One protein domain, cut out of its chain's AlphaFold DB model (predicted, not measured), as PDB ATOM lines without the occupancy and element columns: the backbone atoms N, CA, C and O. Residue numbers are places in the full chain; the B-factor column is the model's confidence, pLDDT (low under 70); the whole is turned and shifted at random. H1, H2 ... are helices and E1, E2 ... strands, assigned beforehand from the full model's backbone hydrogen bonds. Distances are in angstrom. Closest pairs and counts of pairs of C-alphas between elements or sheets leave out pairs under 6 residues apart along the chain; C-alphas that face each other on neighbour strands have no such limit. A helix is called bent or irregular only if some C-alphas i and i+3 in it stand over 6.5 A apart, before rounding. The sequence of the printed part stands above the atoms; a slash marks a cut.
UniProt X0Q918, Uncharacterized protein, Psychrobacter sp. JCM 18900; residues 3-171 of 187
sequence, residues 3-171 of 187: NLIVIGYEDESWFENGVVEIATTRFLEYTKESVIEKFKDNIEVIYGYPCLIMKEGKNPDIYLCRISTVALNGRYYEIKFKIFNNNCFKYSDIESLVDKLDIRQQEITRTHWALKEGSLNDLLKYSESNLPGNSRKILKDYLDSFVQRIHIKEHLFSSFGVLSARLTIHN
ATOM      1  N   ASN A   3     -12.315  -4.728 -44.679       95.19
ATOM      2  CA  ASN A   3     -13.257  -5.139 -45.711       95.19
ATOM      3  C   ASN A   3     -14.640  -5.381 -45.100       95.19
ATOM      4  O   ASN A   3     -14.758  -6.080 -44.095       95.19
ATOM      5  N   LEU A   4     -15.679  -4.854 -45.730       95.31
ATOM      6  CA  LEU A   4     -17.068  -5.178 -45.443       95.31
ATOM      7  C   LEU A   4     -17.650  -5.890 -46.662       95.31
ATOM      8  O   LEU A   4     -17.670  -5.319 -47.750       95.31
ATOM      9  N   ILE A   5     -18.114  -7.121 -46.478       95.81
ATOM     10  CA  ILE A   5     -18.839  -7.876 -47.501       95.81
ATOM     11  C   ILE A   5     -20.265  -8.101 -47.005       95.81
ATOM     12  O   ILE A   5     -20.474  -8.656 -45.925       95.81
ATOM     13  N   VAL A   6     -21.238  -7.680 -47.806       95.06
ATOM     14  CA  VAL A   6     -22.663  -7.924 -47.558       95.06
ATOM     15  C   VAL A   6     -23.186  -8.864 -48.639       95.06
ATOM     16  O   VAL A   6     -22.851  -8.687 -49.810       95.06
ATOM     17  N   ILE A   7     -23.973  -9.869 -48.249       94.12
ATOM     18  CA  ILE A   7     -24.435 -10.954 -49.127       94.12
ATOM     19  C   ILE A   7     -25.962 -11.023 -49.143       94.12
ATOM     20  O   ILE A   7     -26.593 -11.158 -48.099       94.12
ATOM     21  N   GLY A   8     -26.547 -10.999 -50.333       89.19
ATOM     22  CA  GLY A   8     -27.990 -11.070 -50.580       89.19
ATOM     23  C   GLY A   8     -28.471 -12.401 -51.130       89.19
ATOM     24  O   GLY A   8     -29.558 -12.463 -51.695       89.19
ATOM     25  N   TYR A   9     -27.661 -13.455 -51.036       81.75
ATOM     26  CA  TYR A   9     -28.087 -14.797 -51.422       81.75
ATOM     27  C   TYR A   9     -29.197 -15.281 -50.493       81.75
ATOM     28  O   TYR A   9     -29.187 -15.009 -49.291       81.75
ATOM     29  N   GLU A  10     -30.167 -15.997 -51.053       74.44
ATOM     30  CA  GLU A  10     -31.268 -16.542 -50.262       74.44
ATOM     31  C   GLU A  10     -30.783 -17.692 -49.365       74.44
ATOM     32  O   GLU A  10     -31.162 -17.755 -48.192       74.44
ATOM     33  N   ASP A  11     -29.884 -18.536 -49.881       83.81
ATOM     34  CA  ASP A  11     -29.293 -19.667 -49.163       83.81
ATOM     35  C   ASP A  11     -28.047 -19.304 -48.325       83.81
ATOM     36  O   ASP A  11     -27.517 -18.193 -48.383       83.81
ATOM     37  N   GLU A  12     -27.588 -20.264 -47.515       83.81
ATOM     38  CA  GLU A  12     -26.382 -20.153 -46.677       83.81
ATOM     39  C   GLU A  12     -25.158 -20.853 -47.298       83.81
ATOM     40  O   GLU A  12     -24.148 -21.077 -46.627       83.81
ATOM     41  N   SER A  13     -25.210 -21.185 -48.595       86.38
ATOM     42  CA  SER A  13     -24.133 -21.916 -49.280       86.38
ATOM     43  C   SER A  13     -22.811 -21.147 -49.262       86.38
ATOM     44  O   SER A  13     -21.738 -21.749 -49.233       86.38
ATOM     45  N   TRP A  14     -22.877 -19.814 -49.214       89.69
ATOM     46  CA  TRP A  14     -21.713 -18.948 -49.069       89.69
ATOM     47  C   TRP A  14     -20.922 -19.266 -47.796       89.69
ATOM     48  O   TRP A  14     -19.692 -19.308 -47.832       89.69
ATOM     49  N   PHE A  15     -21.618 -19.523 -46.686       88.62
ATOM     50  CA  PHE A  15     -21.018 -19.782 -45.384       88.62
ATOM     51  C   PHE A  15     -20.355 -21.161 -45.347       88.62
ATOM     52  O   PHE A  15     -19.222 -21.288 -44.883       88.62
ATOM     53  N   GLU A  16     -21.029 -22.178 -45.889       87.62
ATOM     54  CA  GLU A  16     -20.535 -23.560 -45.932       87.62
ATOM     55  C   GLU A  16     -19.354 -23.726 -46.896       87.62
ATOM     56  O   GLU A  16     -18.350 -24.356 -46.559       87.62
ATOM     57  N   ASN A  17     -19.446 -23.123 -48.084       91.88
ATOM     58  CA  ASN A  17     -18.424 -23.247 -49.121       91.88
ATOM     59  C   ASN A  17     -17.249 -22.282 -48.914       91.88
ATOM     60  O   ASN A  17     -16.170 -22.498 -49.467       91.88
ATOM     61  N   GLY A  18     -17.441 -21.207 -48.141       94.50
ATOM     62  CA  GLY A  18     -16.437 -20.160 -47.955       94.50
ATOM     63  C   GLY A  18     -16.154 -19.378 -49.239       94.50
ATOM     64  O   GLY A  18     -15.012 -18.974 -49.474       94.50
ATOM     65  N   VAL A  19     -17.167 -19.199 -50.093       94.94
ATOM     66  CA  VAL A  19     -17.056 -18.497 -51.382       94.94
ATOM     67  C   VAL A  19     -18.241 -17.558 -51.576       94.94
ATOM     68  O   VAL A  19     -19.379 -17.927 -51.305       94.94
ATOM     69  N   VAL A  20     -17.973 -16.349 -52.066       95.25
ATOM     70  CA  VAL A  20     -18.992 -15.409 -52.554       95.25
ATOM     71  C   VAL A  20     -18.587 -14.833 -53.901       95.25
ATOM     72  O   VAL A  20     -17.403 -14.622 -54.165       95.25
ATOM     73  N   GLU A  21     -19.575 -14.527 -54.731       95.00
ATOM     74  CA  GLU A  21     -19.401 -13.818 -55.993       95.00
ATOM     75  C   GLU A  21     -19.966 -12.400 -55.891       95.00
ATOM     76  O   GLU A  21     -21.156 -12.190 -55.641       95.00
ATOM     77  N   ILE A  22     -19.116 -11.405 -56.130       95.25
ATOM     78  CA  ILE A  22     -19.503  -9.992 -56.119       95.25
ATOM     79  C   ILE A  22     -19.342  -9.432 -57.524       95.25
ATOM     80  O   ILE A  22     -18.267  -9.520 -58.113       95.25
ATOM     81  N   ALA A  23     -20.393  -8.831 -58.080       95.44
ATOM     82  CA  ALA A  23     -20.283  -8.174 -59.378       95.44
ATOM     83  C   ALA A  23     -19.215  -7.067 -59.329       95.44
ATOM     84  O   ALA A  23     -19.129  -6.308 -58.370       95.44
ATOM     85  N   THR A  24     -18.429  -6.922 -60.389       94.25
ATOM     86  CA  THR A  24     -17.386  -5.885 -60.523       94.25
ATOM     87  C   THR A  24     -17.928  -4.466 -60.339       94.25
ATOM     88  O   THR A  24     -17.237  -3.610 -59.805       94.25
ATOM     89  N   THR A  25     -19.192  -4.219 -60.693       94.44
ATOM     90  CA  THR A  25     -19.893  -2.941 -60.457       94.44
ATOM     91  C   THR A  25     -20.285  -2.701 -58.995       94.44
ATOM     92  O   THR A  25     -20.749  -1.617 -58.659       94.44
ATOM     93  N   ARG A  26     -20.133  -3.719 -58.142       94.44
ATOM     94  CA  ARG A  26     -20.393  -3.731 -56.693       94.44
ATOM     95  C   ARG A  26     -19.105  -3.811 -55.873       94.44
ATOM     96  O   ARG A  26     -19.151  -3.840 -54.644       94.44
ATOM     97  N   PHE A  27     -17.958  -3.872 -56.549       94.50
ATOM     98  CA  PHE A  27     -16.652  -3.800 -55.918       94.50
ATOM     99  C   PHE A  27     -16.327  -2.352 -55.549       94.50
ATOM    100  O   PHE A  27     -16.472  -1.447 -56.368       94.50
ATOM    101  N   LEU A  28     -15.893  -2.155 -54.305       93.81
ATOM    102  CA  LEU A  28     -15.681  -0.857 -53.666       93.81
ATOM    103  C   LEU A  28     -16.923   0.038 -53.641       93.81
ATOM    104  O   LEU A  28     -16.815   1.251 -53.450       93.81
ATOM    105  N   GLU A  29     -18.116  -0.547 -53.748       92.81
ATOM    106  CA  GLU A  29     -19.340   0.204 -53.490       92.81
ATOM    107  C   GLU A  29     -19.336   0.690 -52.034       92.81
ATOM    108  O   GLU A  29     -18.830   0.006 -51.145       92.81
ATOM    109  N   TYR A  30     -19.824   1.908 -51.795       92.94
ATOM    110  CA  TYR A  30     -19.804   2.566 -50.478       92.94
ATOM    111  C   TYR A  30     -18.409   2.735 -49.850       92.94
ATOM    112  O   TYR A  30     -18.286   3.027 -48.657       92.94
ATOM    113  N   THR A  31     -17.351   2.585 -50.644       93.19
ATOM    114  CA  THR A  31     -15.994   2.989 -50.272       93.19
ATOM    115  C   THR A  31     -15.829   4.470 -50.588       93.19
ATOM    116  O   THR A  31     -16.258   4.932 -51.646       93.19
ATOM    117  N   LYS A  32     -15.221   5.240 -49.682       92.69
ATOM    118  CA  LYS A  32     -14.954   6.661 -49.944       92.69
ATOM    119  C   LYS A  32     -14.027   6.821 -51.147       92.69
ATOM    120  O   LYS A  32     -13.062   6.076 -51.288       92.69
ATOM    121  N   GLU A  33     -14.276   7.840 -51.962       92.44
ATOM    122  CA  GLU A  33     -13.518   8.102 -53.191       92.44
ATOM    123  C   GLU A  33     -12.006   8.209 -52.942       92.44
ATOM    124  O   GLU A  33     -11.228   7.543 -53.617       92.44
ATOM    125  N   SER A  34     -11.595   8.905 -51.876       90.56
ATOM    126  CA  SER A  34     -10.189   9.014 -51.456       90.56
ATOM    127  C   SER A  34      -9.505   7.661 -51.207       90.56
ATOM    128  O   SER A  34      -8.301   7.509 -51.415       90.56
ATOM    129  N   VAL A  35     -10.260   6.657 -50.755       89.19
ATOM    130  CA  VAL A  35      -9.766   5.291 -50.542       89.19
ATOM    131  C   VAL A  35      -9.679   4.541 -51.865       89.19
ATOM    132  O   VAL A  35      -8.687   3.856 -52.110       89.19
ATOM    133  N   ILE A  36     -10.690   4.684 -52.725       90.25
ATOM    134  CA  ILE A  36     -10.694   4.072 -54.059       90.25
ATOM    135  C   ILE A  36      -9.483   4.564 -54.847       90.25
ATOM    136  O   ILE A  36      -8.715   3.753 -55.352       90.25
ATOM    137  N   GLU A  37      -9.254   5.875 -54.895       89.19
ATOM    138  CA  GLU A  37      -8.119   6.468 -55.606       89.19
ATOM    139  C   GLU A  37      -6.775   5.913 -55.136       89.19
ATOM    140  O   GLU A  37      -5.893   5.651 -55.953       89.19
ATOM    141  N   LYS A  38      -6.637   5.673 -53.828       86.44
ATOM    142  CA  LYS A  38      -5.414   5.145 -53.223       86.44
ATOM    143  C   LYS A  38      -5.158   3.669 -53.545       86.44
ATOM    144  O   LYS A  38      -3.999   3.262 -53.609       86.44
ATOM    145  N   PHE A  39      -6.206   2.855 -53.699       84.69
ATOM    146  CA  PHE A  39      -6.070   1.393 -53.722       84.69
ATOM    147  C   PHE A  39      -6.637   0.686 -54.959       84.69
ATOM    148  O   PHE A  39      -6.416  -0.515 -55.087       84.69
ATOM    149  N   LYS A  40      -7.317   1.383 -55.880       77.31
ATOM    150  CA  LYS A  40      -7.976   0.786 -57.063       77.31
ATOM    151  C   LYS A  40      -7.074  -0.136 -57.892       77.31
ATOM    152  O   LYS A  40      -7.545  -1.153 -58.386       77.31
ATOM    153  N   ASP A  41      -5.783   0.180 -57.978       79.69
ATOM    154  CA  ASP A  41      -4.805  -0.577 -58.769       79.69
ATOM    155  C   ASP A  41      -4.099  -1.682 -57.953       79.69
ATOM    156  O   ASP A  41      -3.284  -2.432 -58.482       79.69
ATOM    157  N   ASN A  42      -4.411  -1.808 -56.657       85.19
ATOM    158  CA  ASN A  42      -3.728  -2.679 -55.697       85.19
ATOM    159  C   ASN A  42      -4.720  -3.566 -54.927       85.19
ATOM    160  O   ASN A  42      -4.738  -3.580 -53.693       85.19
ATOM    161  N   ILE A  43      -5.543  -4.336 -55.648       81.06
ATOM    162  CA  ILE A  43      -6.559  -5.221 -55.048       81.06
ATOM    163  C   ILE A  43      -5.979  -6.193 -54.007       81.06
ATOM    164  O   ILE A  43      -6.639  -6.494 -53.013       81.06
ATOM    165  N   GLU A  44      -4.723  -6.614 -54.180       82.94
ATOM    166  CA  GLU A  44      -4.022  -7.491 -53.234       82.94
ATOM    167  C   GLU A  44      -3.849  -6.874 -51.845       82.94
ATOM    168  O   GLU A  44      -3.903  -7.572 -50.829       82.94
ATOM    169  N   VAL A  45      -3.692  -5.551 -51.788       85.56
ATOM    170  CA  VAL A  45      -3.631  -4.804 -50.529       85.56
ATOM    171  C   VAL A  45      -5.021  -4.729 -49.899       85.56
ATOM    172  O   VAL A  45      -5.151  -4.903 -48.689       85.56
ATOM    173  N   ILE A  46      -6.062  -4.538 -50.718       87.44
ATOM    174  CA  ILE A  46      -7.457  -4.413 -50.274       87.44
ATOM    175  C   ILE A  46      -7.902  -5.679 -49.541       87.44
ATOM    176  O   ILE A  46      -8.244  -5.616 -48.360       87.44
ATOM    177  N   TYR A  47      -7.839  -6.849 -50.186       88.25
ATOM    178  CA  TYR A  47      -8.264  -8.092 -49.530       88.25
ATOM    179  C   TYR A  47      -7.288  -8.573 -48.448       88.25
ATOM    180  O   TYR A  47      -7.587  -9.509 -47.706       88.25
ATOM    181  N   GLY A  48      -6.125  -7.927 -48.338       87.31
ATOM    182  CA  GLY A  48      -5.184  -8.132 -47.254       87.31
ATOM    183  C   GLY A  48      -5.740  -7.707 -45.899       87.31
ATOM    184  O   GLY A  48      -5.370  -8.349 -44.924       87.31
ATOM    185  N   TYR A  49      -6.611  -6.687 -45.838       90.69
ATOM    186  CA  TYR A  49      -7.194  -6.133 -44.606       90.69
ATOM    187  C   TYR A  49      -8.157  -7.098 -43.882       90.69
ATOM    188  O   TYR A  49      -8.721  -7.999 -44.511       90.69
ATOM    189  N   PRO A  50      -8.401  -6.900 -42.566       91.56
ATOM    190  CA  PRO A  50      -9.405  -7.663 -41.823       91.56
ATOM    191  C   PRO A  50     -10.776  -7.581 -42.498       91.56
ATOM    192  O   PRO A  50     -11.049  -6.587 -43.158       91.56
ATOM    193  N   CYS A  51     -11.644  -8.576 -42.335       93.88
ATOM    194  CA  CYS A  51     -12.921  -8.646 -43.038       93.88
ATOM    195  C   CYS A  51     -14.082  -8.942 -42.087       93.88
ATOM    196  O   CYS A  51     -14.022  -9.873 -41.280       93.88
ATOM    197  N   LEU A  52     -15.142  -8.150 -42.232       94.25
ATOM    198  CA  LEU A  52     -16.478  -8.440 -41.739       94.25
ATOM    199  C   LEU A  52     -17.310  -8.975 -42.899       94.25
ATOM    200  O   LEU A  52     -17.266  -8.419 -43.998       94.25
ATOM    201  N   ILE A  53     -18.076 -10.027 -42.646       94.44
ATOM    202  CA  ILE A  53     -19.025 -10.576 -43.611       94.44
ATOM    203  C   ILE A  53     -20.384 -10.764 -42.946       94.44
ATOM    204  O   ILE A  53     -20.457 -11.211 -41.800       94.44
ATOM    205  N   MET A  54     -21.449 -10.371 -43.636       93.06
ATOM    206  CA  MET A  54     -22.817 -10.457 -43.125       93.06
ATOM    207  C   MET A  54     -23.821 -10.680 -44.255       93.06
ATOM    208  O   MET A  54     -23.566 -10.324 -45.407       93.06
ATOM    209  N   LYS A  55     -24.983 -11.231 -43.909       92.19
ATOM    210  CA  LYS A  55     -26.133 -11.288 -44.818       92.19
ATOM    211  C   LYS A  55     -26.839  -9.933 -44.873       92.19
ATOM    212  O   LYS A  55     -26.755  -9.143 -43.933       92.19
ATOM    213  N   GLU A  56     -27.557  -9.668 -45.951       90.75
ATOM    214  CA  GLU A  56     -28.519  -8.573 -46.007       90.75
ATOM    215  C   GLU A  56     -29.645  -8.781 -44.984       90.75
ATOM    216  O   GLU A  56     -30.084  -9.905 -44.726       90.75
ATOM    217  N   GLY A  57     -30.146  -7.690 -44.407       87.62
ATOM    218  CA  GLY A  57     -31.300  -7.741 -43.514       87.62
ATOM    219  C   GLY A  57     -31.280  -6.697 -42.406       87.62
ATOM    220  O   GLY A  57     -30.361  -5.896 -42.280       87.62
ATOM    221  N   LYS A  58     -32.329  -6.711 -41.576       82.62
ATOM    222  CA  LYS A  58     -32.553  -5.698 -40.530       82.62
ATOM    223  C   LYS A  58     -31.638  -5.853 -39.309       82.62
ATOM    224  O   LYS A  58     -31.342  -4.869 -38.645       82.62
ATOM    225  N   ASN A  59     -31.241  -7.082 -38.982       89.06
ATOM    226  CA  ASN A  59     -30.332  -7.363 -37.871       89.06
ATOM    227  C   ASN A  59     -29.486  -8.621 -38.154       89.06
ATOM    228  O   ASN A  59     -29.689  -9.653 -37.503       89.06
ATOM    229  N   PRO A  60     -28.625  -8.587 -39.187       90.38
ATOM    230  CA  PRO A  60     -27.890  -9.766 -39.617       90.38
ATOM    231  C   PRO A  60     -26.843 -10.198 -38.591       90.38
ATOM    232  O   PRO A  60     -26.385  -9.409 -37.758       90.38
ATOM    233  N   ASP A  61     -26.456 -11.468 -38.687       91.38
ATOM    234  CA  ASP A  61     -25.232 -11.961 -38.069       91.38
ATOM    235  C   ASP A  61     -24.019 -11.428 -38.821       91.38
ATOM    236  O   ASP A  61     -23.968 -11.440 -40.053       91.38
ATOM    237  N   ILE A  62     -23.039 -10.975 -38.054       91.31
ATOM    238  CA  ILE A  62     -21.782 -10.442 -38.544       91.31
ATOM    239  C   ILE A  62     -20.676 -11.376 -38.087       91.31
ATOM    240  O   ILE A  62     -20.489 -11.626 -36.891       91.31
ATOM    241  N   TYR A  63     -19.920 -11.869 -39.056       93.00
ATOM    242  CA  TYR A  63     -18.820 -12.787 -38.832       93.00
ATOM    243  C   TYR A  63     -17.488 -12.109 -39.121       93.00
ATOM    244  O   TYR A  63     -17.342 -11.332 -40.068       93.00
ATOM    245  N   LEU A  64     -16.488 -12.460 -38.314       92.94
ATOM    246  CA  LEU A  64     -15.094 -12.139 -38.591       92.94
ATOM    247  C   LEU A  64     -14.544 -13.190 -39.543       92.94
ATOM    248  O   LEU A  64     -14.565 -14.389 -39.247       92.94
ATOM    249  N   CYS A  65     -14.019 -12.755 -40.678       93.75
ATOM    250  CA  CYS A  65     -13.445 -13.660 -41.657       93.75
ATOM    251  C   CYS A  65     -12.138 -13.120 -42.221       93.75
ATOM    252  O   CYS A  65     -11.691 -12.009 -41.930       93.75
ATOM    253  N   ARG A  66     -11.468 -13.947 -43.008       92.31
ATOM    254  CA  ARG A  66     -10.296 -13.557 -43.778       92.31
ATOM    255  C   ARG A  66     -10.536 -13.900 -45.230       92.31
ATOM    256  O   ARG A  66     -10.862 -15.047 -45.521       92.31
ATOM    257  N   ILE A  67     -10.274 -12.949 -46.119       94.38
ATOM    258  CA  ILE A  67     -10.215 -13.223 -47.551       94.38
ATOM    259  C   ILE A  67      -8.900 -13.959 -47.845       94.38
ATOM    260  O   ILE A  67      -7.812 -13.526 -47.454       94.38
ATOM    261  N   SER A  68      -9.020 -15.121 -48.476       90.62
ATOM    262  CA  SER A  68      -7.910 -16.009 -48.821       90.62
ATOM    263  C   SER A  68      -7.422 -15.740 -50.237       90.62
ATOM    264  O   SER A  68      -6.221 -15.590 -50.452       90.62
ATOM    265  N   THR A  69      -8.348 -15.663 -51.195       92.00
ATOM    266  CA  THR A  69      -8.050 -15.427 -52.612       92.00
ATOM    267  C   THR A  69      -9.178 -14.647 -53.264       92.00
ATOM    268  O   THR A  69     -10.343 -14.845 -52.920       92.00
ATOM    269  N   VAL A  70      -8.829 -13.827 -54.250       94.12
ATOM    270  CA  VAL A  70      -9.782 -13.126 -55.114       94.12
ATOM    271  C   VAL A  70      -9.409 -13.422 -56.559       94.12
ATOM    272  O   VAL A  70      -8.253 -13.246 -56.941       94.12
ATOM    273  N   ALA A  71     -10.373 -13.879 -57.352       94.31
ATOM    274  CA  ALA A  71     -10.200 -14.132 -58.777       94.31
ATOM    275  C   ALA A  71     -11.262 -13.375 -59.579       94.31
ATOM    276  O   ALA A  71     -12.429 -13.341 -59.198       94.31
ATOM    277  N   LEU A  72     -10.861 -12.762 -60.693       94.00
ATOM    278  CA  LEU A  72     -11.806 -12.162 -61.630       94.00
ATOM    279  C   LEU A  72     -12.348 -13.255 -62.560       94.00
ATOM    280  O   LEU A  72     -11.583 -13.866 -63.304       94.00
ATOM    281  N   ASN A  73     -13.660 -13.463 -62.541       94.12
ATOM    282  CA  ASN A  73     -14.377 -14.380 -63.419       94.12
ATOM    283  C   ASN A  73     -15.431 -13.602 -64.222       94.12
ATOM    284  O   ASN A  73     -16.553 -13.346 -63.774       94.12
ATOM    285  N   GLY A  74     -15.043 -13.147 -65.415       95.19
ATOM    286  CA  GLY A  74     -15.896 -12.326 -66.270       95.19
ATOM    287  C   GLY A  74     -16.275 -10.998 -65.607       95.19
ATOM    288  O   GLY A  74     -15.448 -10.100 -65.485       95.19
ATOM    289  N   ARG A  75     -17.547 -10.860 -65.212       95.56
ATOM    290  CA  ARG A  75     -18.081  -9.647 -64.561       95.56
ATOM    291  C   ARG A  75     -18.138  -9.743 -63.038       95.56
ATOM    292  O   ARG A  75     -18.662  -8.813 -62.424       95.56
ATOM    293  N   TYR A  76     -17.611 -10.807 -62.443       96.25
ATOM    294  CA  TYR A  76     -17.670 -11.067 -61.007       96.25
ATOM    295  C   TYR A  76     -16.275 -11.276 -60.423       96.25
ATOM    296  O   TYR A  76     -15.384 -11.806 -61.081       96.25
ATOM    297  N   TYR A  77     -16.099 -10.871 -59.172       95.44
ATOM    298  CA  TYR A  77     -15.018 -11.330 -58.317       95.44
ATOM    299  C   TYR A  77     -15.496 -12.554 -57.543       95.44
ATOM    300  O   TYR A  77     -16.431 -12.446 -56.754       95.44
ATOM    301  N   GLU A  78     -14.838 -13.691 -57.749       96.25
ATOM    302  CA  GLU A  78     -14.955 -14.859 -56.879       96.25
ATOM    303  C   GLU A  78     -14.020 -14.650 -55.682       96.25
ATOM    304  O   GLU A  78     -12.795 -14.562 -55.829       96.25
ATOM    305  N   ILE A  79     -14.598 -14.535 -54.493       95.94
ATOM    306  CA  ILE A  79     -13.893 -14.247 -53.247       95.94
ATOM    307  C   ILE A  79     -13.974 -15.489 -52.369       95.94
ATOM    308  O   ILE A  79     -15.041 -15.832 -51.861       95.94
ATOM    309  N   LYS A  80     -12.832 -16.140 -52.142       96.44
ATOM    310  CA  LYS A  80     -12.734 -17.231 -51.167       96.44
ATOM    311  C   LYS A  80     -12.334 -16.666 -49.823       96.44
ATOM    312  O   LYS A  80     -11.360 -15.913 -49.734       96.44
ATOM    313  N   PHE A  81     -13.023 -17.066 -48.769       95.44
ATOM    314  CA  PHE A  81     -12.764 -16.601 -47.417       95.44
ATOM    315  C   PHE A  81     -12.815 -17.749 -46.412       95.44
ATOM    316  O   PHE A  81     -13.293 -18.845 -46.684       95.44
ATOM    317  N   LYS A  82     -12.279 -17.488 -45.221       93.75
ATOM    318  CA  LYS A  82     -12.364 -18.388 -44.077       93.75
ATOM    319  C   LYS A  82     -12.936 -17.631 -42.892       93.75
ATOM    320  O   LYS A  82     -12.358 -16.626 -42.470       93.75
ATOM    321  N   ILE A  83     -14.053 -18.116 -42.361       93.00
ATOM    322  CA  ILE A  83     -14.600 -17.639 -41.092       93.00
ATOM    323  C   ILE A  83     -13.584 -17.942 -39.986       93.00
ATOM    324  O   ILE A  83     -13.027 -19.039 -39.917       93.00
ATOM    325  N   PHE A  84     -13.282 -16.945 -39.156       89.06
ATOM    326  CA  PHE A  84     -12.298 -17.093 -38.086       89.06
ATOM    327  C   PHE A  84     -12.808 -18.024 -36.983       89.06
ATOM    328  O   PHE A  84     -12.069 -18.876 -36.496       89.06
ATOM    329  N   ASN A  85     -14.075 -17.851 -36.608       86.12
ATOM    330  CA  ASN A  85     -14.794 -18.649 -35.627       86.12
ATOM    331  C   ASN A  85     -16.299 -18.576 -35.946       86.12
ATOM    332  O   ASN A  85     -16.764 -17.548 -36.432       86.12
ATOM    333  N   ASN A  86     -17.047 -19.639 -35.652       84.62
ATOM    334  CA  ASN A  86     -18.494 -19.717 -35.864       84.62
ATOM    335  C   ASN A  86     -19.313 -18.765 -34.978       84.62
ATOM    336  O   ASN A  86     -20.508 -18.616 -35.209       84.62
ATOM    337  N   ASN A  87     -18.716 -18.119 -33.974       85.25
ATOM    338  CA  ASN A  87     -19.427 -17.087 -33.228       85.25
ATOM    339  C   ASN A  87     -19.535 -15.800 -34.055       85.25
ATOM    340  O   ASN A  87     -18.553 -15.309 -34.620       85.25
ATOM    341  N   CYS A  88     -20.723 -15.217 -34.027       88.44
ATOM    342  CA  CYS A  88     -21.059 -13.936 -34.625       88.44
ATOM    343  C   CYS A  88     -21.387 -12.890 -33.553       88.44
ATOM    344  O   CYS A  88     -21.535 -13.191 -32.365       88.44
ATOM    345  N   PHE A  89     -21.534 -11.651 -34.000       86.19
ATOM    346  CA  PHE A  89     -22.269 -10.609 -33.290       86.19
ATOM    347  C   PHE A  89     -23.420 -10.133 -34.172       86.19
ATOM    348  O   PHE A  89     -23.354 -10.231 -35.397       86.19
ATOM    349  N   LYS A  90     -24.491  -9.638 -33.561       88.25
ATOM    350  CA  LYS A  90     -25.617  -9.052 -34.286       88.25
ATOM    351  C   LYS A  90     -25.300  -7.612 -34.664       88.25
ATOM    352  O   LYS A  90     -24.557  -6.921 -33.968       88.25
ATOM    353  N   TYR A  91     -25.921  -7.123 -35.732       87.56
ATOM    354  CA  TYR A  91     -25.851  -5.701 -36.079       87.56
ATOM    355  C   TYR A  91     -26.317  -4.792 -34.928       87.56
ATOM    356  O   TYR A  91     -25.683  -3.779 -34.646       87.56
ATOM    357  N   SER A  92     -27.353  -5.198 -34.189       87.62
ATOM    358  CA  SER A  92     -27.830  -4.503 -32.987       87.62
ATOM    359  C   SER A  92     -26.767  -4.361 -31.896       87.62
ATOM    360  O   SER A  92     -26.811  -3.413 -31.119       87.62
ATOM    361  N   ASP A  93     -25.785  -5.266 -31.842       83.75
ATOM    362  CA  ASP A  93     -24.711  -5.209 -30.846       83.75
ATOM    363  C   ASP A  93     -23.717  -4.074 -31.144       83.75
ATOM    364  O   ASP A  93     -22.997  -3.611 -30.255       83.75
ATOM    365  N   ILE A  94     -23.671  -3.618 -32.400       82.69
ATOM    366  CA  ILE A  94     -22.721  -2.618 -32.898       82.69
ATOM    367  C   ILE A  94     -23.399  -1.324 -33.354       82.69
ATOM    368  O   ILE A  94     -22.721  -0.451 -33.888       82.69
ATOM    369  N   GLU A  95     -24.712  -1.184 -33.147       82.06
ATOM    370  CA  GLU A  95     -25.524  -0.082 -33.681       82.06
ATOM    371  C   GLU A  95     -24.975   1.299 -33.280       82.06
ATOM    372  O   GLU A  95     -24.883   2.208 -34.102       82.06
ATOM    373  N   SER A  96     -24.477   1.433 -32.049       82.50
ATOM    374  CA  SER A  96     -23.853   2.661 -31.530       82.50
ATOM    375  C   SER A  96     -22.476   2.991 -32.135       82.50
ATOM    376  O   SER A  96     -21.930   4.070 -31.896       82.50
ATOM    377  N   LEU A  97     -21.885   2.067 -32.897       82.38
ATOM    378  CA  LEU A  97     -20.589   2.212 -33.562       82.38
ATOM    379  C   LEU A  97     -20.690   2.332 -35.075       82.38
ATOM    380  O   LEU A  97     -19.663   2.537 -35.718       82.38
ATOM    381  N   VAL A  98     -21.883   2.189 -35.640       82.62
ATOM    382  CA  VAL A  98     -22.126   2.167 -37.086       82.62
ATOM    383  C   VAL A  98     -21.470   3.366 -37.782       82.62
ATOM    384  O   VAL A  98     -20.738   3.173 -38.753       82.62
ATOM    385  N   ASP A  99     -21.575   4.564 -37.199       81.31
ATOM    386  CA  ASP A  99     -20.914   5.774 -37.709       81.31
ATOM    387  C   ASP A  99     -19.378   5.690 -37.674       81.31
ATOM    388  O   ASP A  99     -18.703   6.097 -38.619       81.31
ATOM    389  N   LYS A 100     -18.794   5.135 -36.602       82.44
ATOM    390  CA  LYS A 100     -17.332   4.961 -36.464       82.44
ATOM    391  C   LYS A 100     -16.786   3.876 -37.388       82.44
ATOM    392  O   LYS A 100     -15.634   3.938 -37.816       82.44
ATOM    393  N   LEU A 101     -17.605   2.867 -37.658       84.00
ATOM    394  CA  LEU A 101     -17.315   1.802 -38.605       84.00
ATOM    395  C   LEU A 101     -17.554   2.248 -40.054       84.00
ATOM    396  O   LEU A 101     -17.115   1.557 -40.966       84.00
ATOM    397  N   ASP A 102     -18.156   3.421 -40.274       84.88
ATOM    398  CA  ASP A 102     -18.527   3.921 -41.603       84.88
ATOM    399  C   ASP A 102     -19.449   2.934 -42.342       84.88
ATOM    400  O   ASP A 102     -19.301   2.693 -43.538       84.88
ATOM    401  N   ILE A 103     -20.385   2.325 -41.606       84.69
ATOM    402  CA  ILE A 103     -21.448   1.473 -42.151       84.69
ATOM    403  C   ILE A 103     -22.719   2.317 -42.209       84.69
ATOM    404  O   ILE A 103     -23.044   3.009 -41.254       84.69
ATOM    405  N   ARG A 104     -23.473   2.273 -43.303       81.38
ATOM    406  CA  ARG A 104     -24.768   2.968 -43.417       81.38
ATOM    407  C   ARG A 104     -25.906   1.970 -43.586       81.38
ATOM    408  O   ARG A 104     -25.708   0.872 -44.094       81.38
ATOM    409  N   GLN A 105     -27.130   2.362 -43.227       76.00
ATOM    410  CA  GLN A 105     -28.300   1.477 -43.366       76.00
ATOM    411  C   GLN A 105     -28.561   1.018 -44.811       76.00
ATOM    412  O   GLN A 105     -29.092  -0.062 -45.024       76.00
ATOM    413  N   GLN A 106     -28.180   1.808 -45.817       74.06
ATOM    414  CA  GLN A 106     -28.324   1.414 -47.226       74.06
ATOM    415  C   GLN A 106     -27.332   0.317 -47.651       74.06
ATOM    416  O   GLN A 106     -27.519  -0.327 -48.681       74.06
ATOM    417  N   GLU A 107     -26.277   0.090 -46.865       79.75
ATOM    418  CA  GLU A 107     -25.253  -0.914 -47.158       79.75
ATOM    419  C   GLU A 107     -25.723  -2.317 -46.762       79.75
ATOM    420  O   GLU A 107     -25.445  -3.283 -47.462       79.75
ATOM    421  N   ILE A 108     -26.519  -2.443 -45.698       80.25
ATOM    422  CA  ILE A 108     -27.024  -3.739 -45.206       80.25
ATOM    423  C   ILE A 108     -28.184  -4.313 -46.038       80.25
ATOM    424  O   ILE A 108     -28.732  -5.359 -45.700       80.25
ATOM    425  N   THR A 109     -28.584  -3.634 -47.115       83.12
ATOM    426  CA  THR A 109     -29.724  -4.018 -47.965       83.12
ATOM    427  C   THR A 109     -29.316  -4.433 -49.373       83.12
ATOM    428  O   THR A 109     -30.172  -4.502 -50.252       83.12
ATOM    429  N   ARG A 110     -28.011  -4.584 -49.643       86.12
ATOM    430  CA  ARG A 110     -27.540  -4.977 -50.970       86.12
ATOM    431  C   ARG A 110     -26.169  -5.640 -50.960       86.12
ATOM    432  O   ARG A 110     -25.264  -5.206 -50.258       86.12
ATOM    433  N   THR A 111     -26.000  -6.603 -51.855       93.56
ATOM    434  CA  THR A 111     -24.774  -7.363 -52.041       93.56
ATOM    435  C   THR A 111     -23.681  -6.467 -52.592       93.56
ATOM    436  O   THR A 111     -23.825  -5.917 -53.691       93.56
ATOM    437  N   HIS A 112     -22.592  -6.323 -51.842       95.31
ATOM    438  CA  HIS A 112     -21.455  -5.500 -52.232       95.31
ATOM    439  C   HIS A 112     -20.197  -5.834 -51.425       95.31
ATOM    440  O   HIS A 112     -20.245  -6.532 -50.410       95.31
ATOM    441  N   TRP A 113     -19.066  -5.296 -51.882       95.94
ATOM    442  CA  TRP A 113     -17.804  -5.314 -51.154       95.94
ATOM    443  C   TRP A 113     -17.274  -3.889 -51.022       95.94
ATOM    444  O   TRP A 113     -16.990  -3.244 -52.028       95.94
ATOM    445  N   ALA A 114     -17.112  -3.414 -49.790       95.06
ATOM    446  CA  ALA A 114     -16.543  -2.113 -49.463       95.06
ATOM    447  C   ALA A 114     -15.208  -2.244 -48.714       95.06
ATOM    448  O   ALA A 114     -15.010  -3.174 -47.928       95.06
ATOM    449  N   LEU A 115     -14.320  -1.263 -48.883       94.06
ATOM    450  CA  LEU A 115     -13.165  -1.052 -48.013       94.06
ATOM    451  C   LEU A 115     -13.441   0.149 -47.104       94.06
ATOM    452  O   LEU A 115     -13.552   1.286 -47.554       94.06
ATOM    453  N   LYS A 116     -13.541  -0.092 -45.802       92.88
ATOM    454  CA  LYS A 116     -13.891   0.928 -44.812       92.88
ATOM    455  C   LYS A 116     -12.651   1.506 -44.157       92.88
ATOM    456  O   LYS A 116     -11.708   0.781 -43.835       92.88
ATOM    457  N   GLU A 117     -12.654   2.817 -43.926       88.44
ATOM    458  CA  GLU A 117     -11.574   3.499 -43.198       88.44
ATOM    459  C   GLU A 117     -11.646   3.284 -41.690       88.44
ATOM    460  O   GLU A 117     -10.622   3.400 -41.012       88.44
ATOM    461  N   GLY A 118     -12.829   2.906 -41.195       82.94
ATOM    462  CA  GLY A 118     -13.076   2.585 -39.800       82.94
ATOM    463  C   GLY A 118     -12.079   1.576 -39.221       82.94
ATOM    464  O   GLY A 118     -11.341   0.853 -39.916       82.94
ATOM    465  N   SER A 119     -12.037   1.545 -37.896       80.88
ATOM    466  CA  SER A 119     -11.098   0.727 -37.143       80.88
ATOM    467  C   SER A 119     -11.832  -0.386 -36.408       80.88
ATOM    468  O   SER A 119     -12.621  -0.128 -35.503       80.88
ATOM    469  N   LEU A 120     -11.502  -1.644 -36.718       82.75
ATOM    470  CA  LEU A 120     -11.966  -2.772 -35.902       82.75
ATOM    471  C   LEU A 120     -11.392  -2.734 -34.473       82.75
ATOM    472  O   LEU A 120     -11.955  -3.351 -33.575       82.75
ATOM    473  N   ASN A 121     -10.327  -1.961 -34.218       78.25
ATOM    474  CA  ASN A 121      -9.872  -1.719 -32.847       78.25
ATOM    475  C   ASN A 121     -10.866  -0.857 -32.058       78.25
ATOM    476  O   ASN A 121     -10.926  -0.975 -30.838       78.25
ATOM    477  N   ASP A 122     -11.652  -0.004 -32.719       77.44
ATOM    478  CA  ASP A 122     -12.694   0.763 -32.032       77.44
ATOM    479  C   ASP A 122     -13.872  -0.139 -31.656       77.44
ATOM    480  O   ASP A 122     -14.421   0.005 -30.562       77.44
ATOM    481  N   LEU A 123     -14.174  -1.140 -32.493       75.00
ATOM    482  CA  LEU A 123     -15.082  -2.232 -32.135       75.00
ATOM    483  C   LEU A 123     -14.557  -3.008 -30.917       75.00
ATOM    484  O   LEU A 123     -15.325  -3.297 -30.001       75.00
ATOM    485  N   LEU A 124     -13.245  -3.273 -30.853       75.38
ATOM    486  CA  LEU A 124     -12.625  -3.931 -29.702       75.38
ATOM    487  C   LEU A 124     -12.755  -3.084 -28.433       75.38
ATOM    488  O   LEU A 124     -13.268  -3.586 -27.439       75.38
ATOM    489  N   LYS A 125     -12.377  -1.803 -28.464       75.19
ATOM    490  CA  LYS A 125     -12.487  -0.895 -27.304       75.19
ATOM    491  C   LYS A 125     -13.921  -0.776 -26.790       75.19
ATOM    492  O   LYS A 125     -14.156  -0.795 -25.587       75.19
ATOM    493  N   TYR A 126     -14.891  -0.688 -27.696       70.81
ATOM    494  CA  TYR A 126     -16.302  -0.684 -27.325       70.81
ATOM    495  C   TYR A 126     -16.747  -2.018 -26.718       70.81
ATOM    496  O   TYR A 126     -17.476  -2.027 -25.725       70.81
ATOM    497  N   SER A 127     -16.270  -3.142 -27.268       65.69
ATOM    498  CA  SER A 127     -16.581  -4.478 -26.757       65.69
ATOM    499  C   SER A 127     -16.144  -4.691 -25.314       65.69
ATOM    500  O   SER A 127     -16.804  -5.426 -24.589       65.69
ATOM    501  N   GLU A 128     -15.085  -4.010 -24.871       65.00
ATOM    502  CA  GLU A 128     -14.624  -4.086 -23.483       65.00
ATOM    503  C   GLU A 128     -15.634  -3.511 -22.489       65.00
ATOM    504  O   GLU A 128     -15.595  -3.880 -21.318       65.00
ATOM    505  N   SER A 129     -16.532  -2.640 -22.961       62.91
ATOM    506  CA  SER A 129     -17.522  -1.948 -22.135       62.91
ATOM    507  C   SER A 129     -18.964  -2.412 -22.374       62.91
ATOM    508  O   SER A 129     -19.788  -2.223 -21.488       62.91
ATOM    509  N   ASN A 130     -19.291  -2.989 -23.543       66.19
ATOM    510  CA  ASN A 130     -20.692  -3.154 -23.967       66.19
ATOM    511  C   ASN A 130     -21.031  -4.449 -24.733       66.19
ATOM    512  O   ASN A 130     -22.206  -4.659 -25.027       66.19
ATOM    513  N   LEU A 131     -20.064  -5.314 -25.075       67.25
ATOM    514  CA  LEU A 131     -20.370  -6.597 -25.731       67.25
ATOM    515  C   LEU A 131     -20.340  -7.769 -24.737       67.25
ATOM    516  O   LEU A 131     -19.590  -7.729 -23.757       67.25
ATOM    517  N   PRO A 132     -21.087  -8.860 -25.001       69.19
ATOM    518  CA  PRO A 132     -20.943 -10.103 -24.251       69.19
ATOM    519  C   PRO A 132     -19.482 -10.581 -24.238       69.19
ATOM    520  O   PRO A 132     -18.773 -10.479 -25.244       69.19
ATOM    521  N   GLY A 133     -19.028 -11.158 -23.118       72.38
ATOM    522  CA  GLY A 133     -17.622 -11.556 -22.931       72.38
ATOM    523  C   GLY A 133     -17.066 -12.480 -24.029       72.38
ATOM    524  O   GLY A 133     -15.889 -12.383 -24.381       72.38
ATOM    525  N   ASN A 134     -17.921 -13.313 -24.630       74.56
ATOM    526  CA  ASN A 134     -17.552 -14.186 -25.749       74.56
ATOM    527  C   ASN A 134     -17.208 -13.404 -27.029       74.56
ATOM    528  O   ASN A 134     -16.224 -13.732 -27.694       74.56
ATOM    529  N   SER A 135     -17.966 -12.352 -27.350       73.00
ATOM    530  CA  SER A 135     -17.740 -11.518 -28.538       73.00
ATOM    531  C   SER A 135     -16.442 -10.720 -28.409       73.00
ATOM    532  O   SER A 135     -15.655 -10.659 -29.354       73.00
ATOM    533  N   ARG A 136     -16.158 -10.190 -27.208       77.06
ATOM    534  CA  ARG A 136     -14.885  -9.512 -26.899       77.06
ATOM    535  C   ARG A 136     -13.687 -10.428 -27.130       77.06
ATOM    536  O   ARG A 136     -12.731 -10.031 -27.794       77.06
ATOM    537  N   LYS A 137     -13.731 -11.643 -26.573       82.12
ATOM    538  CA  LYS A 137     -12.633 -12.610 -26.692       82.12
ATOM    539  C   LYS A 137     -12.320 -12.900 -28.160       82.12
ATOM    540  O   LYS A 137     -11.169 -12.821 -28.567       82.12
ATOM    541  N   ILE A 138     -13.348 -13.153 -28.964       83.19
ATOM    542  CA  ILE A 138     -13.165 -13.488 -30.377       83.19
ATOM    543  C   ILE A 138     -12.625 -12.343 -31.206       83.19
ATOM    544  O   ILE A 138     -11.752 -12.565 -32.042       83.19
ATOM    545  N   LEU A 139     -13.105 -11.125 -30.968       82.44
ATOM    546  CA  LEU A 139     -12.591  -9.965 -31.677       82.44
ATOM    547  C   LEU A 139     -11.118  -9.718 -31.344       82.44
ATOM    548  O   LEU A 139     -10.328  -9.431 -32.241       82.44
ATOM    549  N   LYS A 140     -10.738  -9.889 -30.073       85.38
ATOM    550  CA  LYS A 140      -9.343  -9.802 -29.642       85.38
ATOM    551  C   LYS A 140      -8.484 -10.875 -30.314       85.38
ATOM    552  O   LYS A 140      -7.504 -10.532 -30.966       85.38
ATOM    553  N   ASP A 141      -8.883 -12.142 -30.220       86.44
ATOM    554  CA  ASP A 141      -8.150 -13.272 -30.805       86.44
ATOM    555  C   ASP A 141      -7.979 -13.098 -32.328       86.44
ATOM    556  O   ASP A 141      -6.918 -13.375 -32.893       86.44
ATOM    557  N   TYR A 142      -9.010 -12.580 -32.999       86.25
ATOM    558  CA  TYR A 142      -8.979 -12.288 -34.426       86.25
ATOM    559  C   TYR A 142      -7.964 -11.199 -34.778       86.25
ATOM    560  O   TYR A 142      -7.130 -11.403 -35.668       86.25
ATOM    561  N   LEU A 143      -8.006 -10.059 -34.084       85.12
ATOM    562  CA  LEU A 143      -7.093  -8.940 -34.324       85.12
ATOM    563  C   LEU A 143      -5.644  -9.315 -33.993       85.12
ATOM    564  O   LEU A 143      -4.753  -9.037 -34.798       85.12
ATOM    565  N   ASP A 144      -5.417 -10.036 -32.894       83.75
ATOM    566  CA  ASP A 144      -4.099 -10.551 -32.511       83.75
ATOM    567  C   ASP A 144      -3.535 -11.475 -33.612       83.75
ATOM    568  O   ASP A 144      -2.387 -11.316 -34.040       83.75
ATOM    569  N   SER A 145      -4.363 -12.369 -34.175       81.31
ATOM    570  CA  SER A 145      -3.965 -13.238 -35.300       81.31
ATOM    571  C   SER A 145      -3.601 -12.462 -36.570       81.31
ATOM    572  O   SER A 145      -2.851 -12.938 -37.428       81.31
ATOM    573  N   PHE A 146      -4.169 -11.270 -36.738       77.19
ATOM    574  CA  PHE A 146      -3.931 -10.428 -37.895       77.19
ATOM    575  C   PHE A 146      -2.621  -9.647 -37.753       77.19
ATOM    576  O   PHE A 146      -1.814  -9.648 -38.683       77.19
ATOM    577  N   VAL A 147      -2.359  -9.076 -36.571       70.00
ATOM    578  CA  VAL A 147      -1.100  -8.384 -36.244       70.00
ATOM    579  C   VAL A 147       0.099  -9.324 -36.372       70.00
ATOM    580  O   VAL A 147       1.080  -8.973 -37.029       70.00
ATOM    581  N   GLN A 148      -0.000 -10.549 -35.845       55.72
ATOM    582  CA  GLN A 148       1.064 -11.554 -35.974       55.72
ATOM    583  C   GLN A 148       1.435 -11.823 -37.440       55.72
ATOM    584  O   GLN A 148       2.608 -11.966 -37.775       55.72
ATOM    585  N   ARG A 149       0.451 -11.838 -38.348       63.62
ATOM    586  CA  ARG A 149       0.698 -12.064 -39.781       63.62
ATOM    587  C   ARG A 149       1.394 -10.900 -40.469       63.62
ATOM    588  O   ARG A 149       2.224 -11.156 -41.339       63.62
ATOM    589  N   ILE A 150       1.054  -9.659 -40.118       63.66
ATOM    590  CA  ILE A 150       1.763  -8.480 -40.642       63.66
ATOM    591  C   ILE A 150       3.236  -8.583 -40.254       63.66
ATOM    592  O   ILE A 150       4.096  -8.515 -41.127       63.66
ATOM    593  N   HIS A 151       3.510  -8.875 -38.982       49.69
ATOM    594  CA  HIS A 151       4.874  -8.994 -38.479       49.69
ATOM    595  C   HIS A 151       5.668 -10.120 -39.165       49.69
ATOM    596  O   HIS A 151       6.804  -9.908 -39.579       49.69
ATOM    597  N   ILE A 152       5.059 -11.298 -39.373       56.12
ATOM    598  CA  ILE A 152       5.692 -12.404 -40.115       56.12
ATOM    599  C   ILE A 152       6.010 -11.990 -41.555       56.12
ATOM    600  O   ILE A 152       7.105 -12.262 -42.043       56.12
ATOM    601  N   LYS A 153       5.074 -11.327 -42.246       59.03
ATOM    602  CA  LYS A 153       5.306 -10.849 -43.615       59.03
ATOM    603  C   LYS A 153       6.463  -9.853 -43.662       59.03
ATOM    604  O   LYS A 153       7.359 -10.035 -44.476       59.03
ATOM    605  N   GLU A 154       6.477  -8.849 -42.791       51.22
ATOM    606  CA  GLU A 154       7.563  -7.862 -42.716       51.22
ATOM    607  C   GLU A 154       8.918  -8.517 -42.435       51.22
ATOM    608  O   GLU A 154       9.896  -8.220 -43.121       51.22
ATOM    609  N   HIS A 155       8.972  -9.469 -41.498       42.69
ATOM    610  CA  HIS A 155      10.199 -10.205 -41.203       42.69
ATOM    611  C   HIS A 155      10.681 -11.009 -42.421       42.69
ATOM    612  O   HIS A 155      11.859 -10.933 -42.769       42.69
ATOM    613  N   LEU A 156       9.786 -11.721 -43.118       50.78
ATOM    614  CA  LEU A 156      10.114 -12.447 -44.351       50.78
ATOM    615  C   LEU A 156      10.626 -11.502 -45.451       50.78
ATOM    616  O   LEU A 156      11.655 -11.780 -46.057       50.78
ATOM    617  N   PHE A 157       9.976 -10.357 -45.671       50.97
ATOM    618  CA  PHE A 157      10.435  -9.379 -46.664       50.97
ATOM    619  C   PHE A 157      11.789  -8.757 -46.293       50.97
ATOM    620  O   PHE A 157      12.628  -8.550 -47.168       50.97
ATOM    621  N   SER A 158      12.033  -8.501 -45.004       51.97
ATOM    622  CA  SER A 158      13.308  -7.952 -44.522       51.97
ATOM    623  C   SER A 158      14.468  -8.951 -44.605       51.97
ATOM    624  O   SER A 158      15.594  -8.552 -44.884       51.97
ATOM    625  N   SER A 159      14.197 -10.246 -44.407       50.31
ATOM    626  CA  SER A 159      15.226 -11.296 -44.385       50.31
ATOM    627  C   SER A 159      15.614 -11.794 -45.779       50.31
ATOM    628  O   SER A 159      16.721 -12.291 -45.952       50.31
ATOM    629  N   PHE A 160      14.731 -11.658 -46.775       50.72
ATOM    630  CA  PHE A 160      14.956 -12.197 -48.122       50.72
ATOM    631  C   PHE A 160      15.185 -11.141 -49.213       50.72
ATOM    632  O   PHE A 160      15.424 -11.504 -50.365       50.72
ATOM    633  N   GLY A 161      15.158  -9.843 -48.879       40.31
ATOM    634  CA  GLY A 161      15.192  -8.778 -49.884       40.31
ATOM    635  C   GLY A 161      13.972  -8.843 -50.814       40.31
ATOM    636  O   GLY A 161      13.166  -9.769 -50.751       40.31
ATOM    637  N   VAL A 162      13.783  -7.833 -51.664       33.47
ATOM    638  CA  VAL A 162      12.614  -7.732 -52.557       33.47
ATOM    639  C   VAL A 162      12.672  -8.813 -53.645       33.47
ATOM    640  O   VAL A 162      13.047  -8.567 -54.785       33.47
ATOM    641  N   LEU A 163      12.281 -10.032 -53.297       29.67
ATOM    642  CA  LEU A 163      11.838 -11.055 -54.224       29.67
ATOM    643  C   LEU A 163      10.329 -11.130 -54.055       29.67
ATOM    644  O   LEU A 163       9.831 -11.458 -52.978       29.67
ATOM    645  N   SER A 164       9.590 -10.789 -55.113       35.09
ATOM    646  CA  SER A 164       8.145 -10.993 -55.196       35.09
ATOM    647  C   SER A 164       7.851 -12.497 -55.177       35.09
ATOM    648  O   SER A 164       7.568 -13.123 -56.199       35.09
ATOM    649  N   ALA A 165       7.983 -13.119 -54.013       29.41
ATOM    650  CA  ALA A 165       7.643 -14.507 -53.815       29.41
ATOM    651  C   ALA A 165       6.120 -14.580 -53.700       29.41
ATOM    652  O   ALA A 165       5.537 -14.306 -52.651       29.41
ATOM    653  N   ARG A 166       5.465 -14.938 -54.811       32.56
ATOM    654  CA  ARG A 166       4.115 -15.511 -54.794       32.56
ATOM    655  C   ARG A 166       4.154 -16.748 -53.898       32.56
ATOM    656  O   ARG A 166       4.457 -17.847 -54.350       32.56
ATOM    657  N   LEU A 167       3.878 -16.559 -52.612       32.16
ATOM    658  CA  LEU A 167       3.684 -17.650 -51.670       32.16
ATOM    659  C   LEU A 167       2.303 -18.256 -51.927       32.16
ATOM    660  O   LEU A 167       1.307 -17.882 -51.309       32.16
ATOM    661  N   THR A 168       2.254 -19.206 -52.859       29.27
ATOM    662  CA  THR A 168       1.183 -20.201 -52.924       29.27
ATOM    663  C   THR A 168       1.344 -21.103 -51.703       29.27
ATOM    664  O   THR A 168       2.088 -22.079 -51.734       29.27
ATOM    665  N   ILE A 169       0.697 -20.749 -50.591       33.88
ATOM    666  CA  ILE A 169       0.670 -21.602 -49.399       33.88
ATOM    667  C   ILE A 169      -0.261 -22.779 -49.707       33.88
ATOM    668  O   ILE A 169      -1.482 -22.668 -49.601       33.88
ATOM    669  N   HIS A 170       0.314 -23.904 -50.136       28.44
ATOM    670  CA  HIS A 170      -0.352 -25.200 -50.064       28.44
ATOM    671  C   HIS A 170      -0.424 -25.594 -48.587       28.44
ATOM    672  O   HIS A 170       0.594 -25.863 -47.952       28.44
ATOM    673  N   ASN A 171      -1.633 -25.579 -48.030       35.56
ATOM    674  CA  ASN A 171      -1.895 -26.103 -46.698       35.56
ATOM    675  C   ASN A 171      -1.742 -27.627 -46.734       35.56
ATOM    676  O   ASN A 171      -2.699 -28.324 -47.050       35.56
TER     677      ASN A 171
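Overview. This is residues 3 to 171 of the 187 residues of an uncharacterized protein of Psychrobacter sp. JCM 18900 (UniProt X0Q918). A curled sheet of six strands, like part of a barrel, folds back on itself: E2 and E5 make one leaf, E3, E1 and E6 the other, with the long E4 as hinge. A helical hairpin of H5 and the long H6 meets this body at E4 through H6, short H4 packs on H5, and residues 158 to 164 and 166 to 171 stick out. The printed part has 169 residues, with six named helices and six named strands in the order E1 H1 E2 H2 H3 E3 E4 E5 H4 E6 H5 H6. The sheet runs E2 E5 E4 E3 E1 E6 and is mixed; the class is mixed, helices and strands. The whole is compact, with a radius of gyration of the C-alphas of 16.2 A and spans of 47 by 39 by 34 A.

Along the chain. E1, residues 3 to 7, begins at C-alpha 3 (-13.257, -5.139, -45.711). H1 is residues 13 to 17, E2 19 to 23, H2 33 to 39, H3 43 to 46 and E3 51 to 55. E4, residues 61 to 73, is 27.7 A long, and E5, residues 76 to 83, is 21.2 A. H4 is residues 95 to 101, E6 112 to 116 and H5 120 to 130, 14.8 A. H6, residues 133 to 160, is 41.2 A long and ends at C-alpha 160 (14.956, -12.197, -48.122). H4 is irregular: C-alphas 96 and 99 are 7.5 A apart.

Arrangement. E1 is parallel to E3, with N 5 and O 52 2.9 A apart, and antiparallel to edge strand E6, with N 4 and O 114 at 2.8 A. E3, E4 and E5 form a meander, each strand the antiparallel neighbour of the one before, with N 63 and O 53 at 2.9 A and N 78 and O 71 at 2.8 A. E4 bends by 84 degrees at residue 64. Edge strand E2 is antiparallel to E5, with N 20 and O 79 at 3.0 A. H1 is on the sheet at a height of 7.3 A, only just over none of the strands, with two C-alphas falling on E2 and two on E5. H2, with residues 35 to 39, and H3, with residues 43 to 46, only graze the sheet; H2 is only just on it, with 5 pairs of C-alphas within 10 A. H6 only grazes it with residues 138 to 146; the closest C-alphas of H6 and E4, of Tyr 142 and Leu 64, are 7.4 A apart. H5 and H6 are a hairpin and touch, through residues 135 to 143 of H6 alone, at a shallow tilt of 26 degrees, opposite ways; their closest C-alphas, of Ser 127 and Arg 136, are 5.3 A apart. H4 touches H5, with the closest C-alphas, of Leu 97 and Leu 123, 7.2 A apart. Every O i to N i+4 pair is within hydrogen-bond range in H1 and H2; the figures are 6 of 7 in H5, 23 of 24 in H6 and 1 of 3 in H4, where 3 of 4 O i to N i+3 pairs are within range, and H3 is too short for an O i to N i+4 pair.

Size, cuts and confidence. The C-alphas farthest apart, of Lys 58 and Gly 161, are 48.8 A apart. The printed part has no cut, and its long link is E5 to H4, 11 residues. Mean pLDDT of the printed part is 80.7; residues 127 to 132 and 148 to 171 are under 70.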